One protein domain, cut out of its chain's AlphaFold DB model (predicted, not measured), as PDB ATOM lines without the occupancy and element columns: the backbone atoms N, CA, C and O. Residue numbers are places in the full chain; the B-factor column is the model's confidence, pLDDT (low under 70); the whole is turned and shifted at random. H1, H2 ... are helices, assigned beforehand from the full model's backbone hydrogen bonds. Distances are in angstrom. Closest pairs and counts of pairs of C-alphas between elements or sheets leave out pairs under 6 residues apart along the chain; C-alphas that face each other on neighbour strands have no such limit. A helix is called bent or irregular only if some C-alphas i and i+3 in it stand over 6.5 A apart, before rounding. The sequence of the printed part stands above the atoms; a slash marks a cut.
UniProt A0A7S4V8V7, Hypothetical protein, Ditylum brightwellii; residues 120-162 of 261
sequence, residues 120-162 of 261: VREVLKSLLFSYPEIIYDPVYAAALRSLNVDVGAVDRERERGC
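What this domain is: This is residues 120 to 162 of the 261 residues of the protein "Hypothetical protein" of Ditylum brightwellii (UniProt A0A7S4V8V7). Three helices, H1, H3 and H4, stand at wide angles to one another with their centres in a triangle, and the short H2 makes the turn from H1 into H3. H3 lies toward one end of the longest axis and H4 makes the other end, with few contacts between the helices. The printed part has 43 residues, with four named helices in the order H1, H2, H3, H4 and no named strand; its class is all helix. It is compact, with a radius of gyration of the C-alphas of 9.7 A, yet elongated in outline, spanning 28 by 17 by 16 A.

Where its parts are: H1, residues 120 to 130, begins with C-alpha 120 at (52.885, 50.039, 76.285) and is 15.5 A long. H2, residues 132 to 136, is neither bent nor irregular, but only just: C-alphas 132 and 135 are 6.1 A apart. H3, residues 138 to 146, is 12.2 A long. H4, residues 151 to 161, is 15.1 A long and ends with C-alpha 161 at (49.065, 43.787, 56.187).

How they stand to each other: H1 is close to H2 but not clearly touching, the closest C-alphas being those of Leu 128 and Ile 134, 6.9 A apart. H1 is also close to H3 but not clearly touching, at 7.6 A between the closest C-alphas, Leu 124 and Leu 144; they run opposite ways at a steep tilt of 46 degrees. H1 and H4 touch, with the closest C-alphas, Phe 129 and Arg 158, 7.0 A apart; they run the same way at a steep tilt of 56 degrees. H2 and H3 only just touch, and only at the corner, with 3 pairs of C-alphas within 8 A, the closest being Ile 135 and Ala 141 at 5.7 A. H3 and H4 are close but not clearly touching, about perpendicular at 87 degrees, with the closest C-alphas, Leu 144 and Val 151, 7.8 A apart. H2 and H4 are only just apart, at 8.3 A between their closest C-alphas. In H1, H3 and H4 every O i to N i+4 pair is within hydrogen-bond range; in H2 it is 0 of 1, beside 2 of 2 O i to N i+3 pairs.

The domain as a whole: The two C-alphas farthest apart, Ser 146 and Cys 162, are 28.1 A apart. The printed part has no cut, and its three links are tight. Its mean pLDDT is 90.2, with residues 161 to 162 under 70.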
ATOM      1  N   VAL A 120      54.217  50.575  75.922       86.44
ATOM      2  CA  VAL A 120      52.885  50.039  76.285       86.44
ATOM      3  C   VAL A 120      51.900  50.187  75.113       86.44
ATOM      4  O   VAL A 120      51.073  49.318  74.864       86.44
ATOM      5  N   ARG A 121      52.071  51.248  74.312       88.75
ATOM      6  CA  ARG A 121      51.369  51.470  73.043       88.75
ATOM      7  C   ARG A 121      51.596  50.367  72.005       88.75
ATOM      8  O   ARG A 121      50.638  49.964  71.361       88.75
ATOM      9  N   GLU A 122      52.825  49.906  71.803       90.06
ATOM     10  CA  GLU A 122      53.141  48.801  70.883       90.06
ATOM     11  C   GLU A 122      52.531  47.484  71.343       90.06
ATOM     12  O   GLU A 122      51.973  46.760  70.521       90.06
ATOM     13  N   VAL A 123      52.587  47.193  72.645       92.00
ATOM     14  CA  VAL A 123      51.958  45.989  73.208       92.00
ATOM     15  C   VAL A 123      50.452  46.030  72.970       92.00
ATOM     16  O   VAL A 123      49.883  45.074  72.451       92.00
ATOM     17  N   LEU A 124      49.816  47.169  73.254       91.62
ATOM     18  CA  LEU A 124      48.378  47.332  73.067       91.62
ATOM     19  C   LEU A 124      47.972  47.269  71.585       91.62
ATOM     20  O   LEU A 124      46.953  46.671  71.261       91.62
ATOM     21  N   LYS A 125      48.793  47.813  70.675       92.44
ATOM     22  CA  LYS A 125      48.601  47.660  69.221       92.44
ATOM     23  C   LYS A 125      48.724  46.204  68.774       92.44
ATOM     24  O   LYS A 125      47.912  45.755  67.973       92.44
ATOM     25  N   SER A 126      49.710  45.470  69.290       91.62
ATOM     26  CA  SER A 126      49.877  44.045  68.985       91.62
ATOM     27  C   SER A 126      48.688  43.229  69.482       91.62
ATOM     28  O   SER A 126      48.213  42.349  68.769       91.62
ATOM     29  N   LEU A 127      48.191  43.534  70.683       93.31
ATOM     30  CA  LEU A 127      47.023  42.878  71.262       93.31
ATOM     31  C   LEU A 127      45.764  43.144  70.425       93.31
ATOM     32  O   LEU A 127      45.014  42.218  70.136       93.31
ATOM     33  N   LEU A 128      45.584  44.392  69.981       94.06
ATOM     34  CA  LEU A 128      44.481  44.813  69.118       94.06
ATOM     35  C   LEU A 128      44.497  44.101  67.758       94.06
ATOM     36  O   LEU A 128      43.446  43.769  67.218       94.06
ATOM     37  N   PHE A 129      45.690  43.835  67.223       91.38
ATOM     38  CA  PHE A 129      45.857  43.100  65.971       91.38
ATOM     39  C   PHE A 129      45.453  41.624  66.105       91.38
ATOM     40  O   PHE A 129      44.832  41.071  65.196       91.38
ATOM     41  N   SER A 130      45.798  40.997  67.235       92.69
ATOM     42  CA  SER A 130      45.465  39.597  67.523       92.69
ATOM     43  C   SER A 130      43.996  39.400  67.906       92.69
ATOM     44  O   SER A 130      43.402  38.397  67.520       92.69
ATOM     45  N   TYR A 131      43.404  40.351  68.635       94.50
ATOM     46  CA  TYR A 131      42.063  40.230  69.208       94.50
ATOM     47  C   TYR A 131      41.243  41.508  68.968       94.50
ATOM     48  O   TYR A 131      41.175  42.365  69.847       94.50
ATOM     49  N   PRO A 132      40.579  41.665  67.810       93.06
ATOM     50  CA  PRO A 132      39.811  42.878  67.507       93.06
ATOM     51  C   PRO A 132      38.590  43.068  68.423       93.06
ATOM     52  O   PRO A 132      38.129  44.186  68.633       93.06
ATOM     53  N   GLU A 133      38.078  41.992  69.024       94.62
ATOM     54  CA  GLU A 133      36.916  42.035  69.918       94.62
ATOM     55  C   GLU A 133      37.180  42.812  71.219       94.62
ATOM     56  O   GLU A 133      36.244  43.326  71.829       94.62
ATOM     57  N   ILE A 134      38.448  42.987  71.618       94.81
ATOM     58  CA  ILE A 134      38.804  43.733  72.839       94.81
ATOM     59  C   ILE A 134      38.429  45.217  72.755       94.81
ATOM     60  O   ILE A 134      38.398  45.893  73.779       94.81
ATOM     61  N   ILE A 135      38.130  45.737  71.558       93.88
ATOM     62  CA  ILE A 135      37.644  47.113  71.366       93.88
ATOM     63  C   ILE A 135      36.323  47.338  72.117       93.88
ATOM     64  O   ILE A 135      36.056  48.455  72.562       93.88
ATOM     65  N   TYR A 136      35.514  46.286  72.281       95.19
ATOM     66  CA  TYR A 136      34.223  46.358  72.965       95.19
ATOM     67  C   TYR A 136      34.335  46.237  74.490       95.19
ATOM     68  O   TYR A 136      33.373  46.543  75.195       95.19
ATOM     69  N   ASP A 137      35.494  45.833  75.016       96.56
ATOM     70  CA  ASP A 137      35.727  45.774  76.456       96.56
ATOM     71  C   ASP A 137      35.962  47.201  76.998       96.56
ATOM     72  O   ASP A 137      36.888  47.893  76.552       96.56
ATOM     73  N   PRO A 138      35.156  47.678  77.968       95.81
ATOM     74  CA  PRO A 138      35.269  49.036  78.492       95.81
ATOM     75  C   PRO A 138      36.648  49.337  79.099       95.81
ATOM     76  O   PRO A 138      37.103  50.484  79.034       95.81
ATOM     77  N   VAL A 139      37.331  48.331  79.655       96.31
ATOM     78  CA  VAL A 139      38.661  48.495  80.258       96.31
ATOM     79  C   VAL A 139      39.700  48.782  79.174       96.31
ATOM     80  O   VAL A 139      40.469  49.744  79.278       96.31
ATOM     81  N   TYR A 140      39.692  47.998  78.096       95.12
ATOM     82  CA  TYR A 140      40.613  48.188  76.976       95.12
ATOM     83  C   TYR A 140      40.288  49.450  76.178       95.12
ATOM     84  O   TYR A 140      41.205  50.185  75.808       95.12
ATOM     85  N   ALA A 141      39.009  49.774  75.989       93.69
ATOM     86  CA  ALA A 141      38.593  51.021  75.354       93.69
ATOM     87  C   ALA A 141      39.115  52.258  76.110       93.69
ATOM     88  O   ALA A 141      39.596  53.211  75.490       93.69
ATOM     89  N   ALA A 142      39.075  52.242  77.448       96.19
ATOM     90  CA  ALA A 142      39.636  53.313  78.270       96.19
ATOM     91  C   ALA A 142      41.167  53.404  78.138       96.19
ATOM     92  O   ALA A 142      41.701  54.506  77.995       96.19
ATOM     93  N   ALA A 143      41.863  52.263  78.123       95.38
ATOM     94  CA  ALA A 143      43.315  52.206  77.944       95.38
ATOM     95  C   ALA A 143      43.762  52.709  76.556       95.38
ATOM     96  O   ALA A 143      44.738  53.451  76.440       95.38
ATOM     97  N   LEU A 144      43.030  52.356  75.496       94.75
ATOM     98  CA  LEU A 144      43.296  52.832  74.135       94.75
ATOM     99  C   LEU A 144      43.141  54.356  74.038       94.75
ATOM    100  O   LEU A 144      43.995  55.021  73.442       94.75
ATOM    101  N   ARG A 145      42.106  54.922  74.679       94.12
ATOM    102  CA  ARG A 145      41.905  56.380  74.753       94.12
ATOM    103  C   ARG A 145      42.990  57.074  75.566       94.12
ATOM    104  O   ARG A 145      43.520  58.074  75.098       94.12
ATOM    105  N   SER A 146      43.342  56.564  76.747       95.69
ATOM    106  CA  SER A 146      44.344  57.204  77.617       95.69
ATOM    107  C   SER A 146      45.738  57.222  76.987       95.69
ATOM    108  O   SER A 146      46.509  58.162  77.180       95.69
ATOM    109  N   LEU A 147      46.051  56.206  76.182       93.94
ATOM    110  CA  LEU A 147      47.316  56.097  75.470       93.94
ATOM    111  C   LEU A 147      47.293  56.747  74.080       93.94
ATOM    112  O   LEU A 147      48.332  56.724  73.417       93.94
ATOM    113  N   ASN A 148      46.184  57.361  73.652       94.12
ATOM    114  CA  ASN A 148      45.986  57.952  72.321       94.12
ATOM    115  C   ASN A 148      46.324  56.977  71.175       94.12
ATOM    116  O   ASN A 148      47.030  57.332  70.225       94.12
ATOM    117  N   VAL A 149      45.874  55.726  71.284       93.12
ATOM    118  CA  VAL A 149      46.028  54.731  70.216       93.12
ATOM    119  C   VAL A 149      44.868  54.887  69.234       93.12
ATOM    120  O   VAL A 149      43.712  54.696  69.596       93.12
ATOM    121  N   ASP A 150      45.177  55.248  67.987       91.25
ATOM    122  CA  ASP A 150      44.182  55.369  66.918       91.25
ATOM    123  C   ASP A 150      43.765  53.978  66.422       91.25
ATOM    124  O   ASP A 150      44.485  53.332  65.657       91.25
ATOM    125  N   VAL A 151      42.597  53.520  66.876       90.44
ATOM    126  CA  VAL A 151      41.996  52.233  66.491       90.44
ATOM    127  C   VAL A 151      41.785  52.163  64.975       90.44
ATOM    128  O   VAL A 151      42.127  51.164  64.350       90.44
ATOM    129  N   GLY A 152      41.344  53.264  64.354       89.44
ATOM    130  CA  GLY A 152      41.115  53.316  62.911       89.44
ATOM    131  C   GLY A 152      42.406  53.226  62.096       89.44
ATOM    132  O   GLY A 152      42.397  52.727  60.970       89.44
ATOM    133  N   ALA A 153      43.542  53.675  62.638       87.31
ATOM    134  CA  ALA A 153      44.839  53.461  62.000       87.31
ATOM    135  C   ALA A 153      45.272  51.989  62.051       87.31
ATOM    136  O   ALA A 153      45.813  51.497  61.060       87.31
ATOM    137  N   VAL A 154      45.010  51.296  63.165       87.69
ATOM    138  CA  VAL A 154      45.356  49.875  63.332       87.69
ATOM    139  C   VAL A 154      44.497  48.987  62.427       87.69
ATOM    140  O   VAL A 154      45.042  48.111  61.759       87.69
ATOM    141  N   ASP A 155      43.198  49.265  62.301       87.25
ATOM    142  CA  ASP A 155      42.324  48.524  61.378       87.25
ATOM    143  C   ASP A 155      42.756  48.694  59.913       87.25
ATOM    144  O   ASP A 155      42.885  47.713  59.177       87.25
ATOM    145  N   ARG A 156      43.109  49.920  59.495       88.31
ATOM    146  CA  ARG A 156      43.667  50.158  58.148       88.31
ATOM    147  C   ARG A 156      45.004  49.447  57.930       88.31
ATOM    148  O   ARG A 156      45.326  49.080  56.800       88.31
ATOM    149  N   GLU A 157      45.826  49.310  58.967       85.38
ATOM    150  CA  GLU A 157      47.097  48.580  58.896       85.38
ATOM    151  C   GLU A 157      46.863  47.071  58.761       85.38
ATOM    152  O   GLU A 157      47.547  46.418  57.974       85.38
ATOM    153  N   ARG A 158      45.840  46.532  59.430       84.50
ATOM    154  CA  ARG A 158      45.407  45.134  59.306       84.50
ATOM    155  C   ARG A 158      44.906  44.797  57.906       84.50
ATOM    156  O   ARG A 158      45.349  43.802  57.329       84.50
ATOM    157  N   GLU A 159      44.061  45.648  57.329       82.31
ATOM    158  CA  GLU A 159      43.583  45.483  55.948       82.31
ATOM    159  C   GLU A 159      44.732  45.522  54.929       82.31
ATOM    160  O   GLU A 159      44.729  44.780  53.947       82.31
ATOM    161  N   ARG A 160      45.764  46.337  55.182       81.19
ATOM    162  CA  ARG A 160      46.957  46.420  54.321       81.19
ATOM    163  C   ARG A 160      47.945  45.272  54.545       81.19
ATOM    164  O   ARG A 160      48.586  44.830  53.594       81.19
ATOM    165  N   GLY A 161      48.076  44.788  55.779       66.06
ATOM    166  CA  GLY A 161      49.065  43.787  56.187       66.06
ATOM    167  C   GLY A 161      48.749  42.362  55.729       66.06
ATOM    168  O   GLY A 161      49.663  41.555  55.567       66.06
ATOM    169  N   CYS A 162      47.482  42.056  55.439       52.38
ATOM    170  CA  CYS A 162      47.077  40.729  54.969       52.38
ATOM    171  C   CYS A 162      47.456  40.458  53.490       52.38
ATOM    172  O   CYS A 162      47.416  39.317  53.037       52.38
TER     173      CYS A 162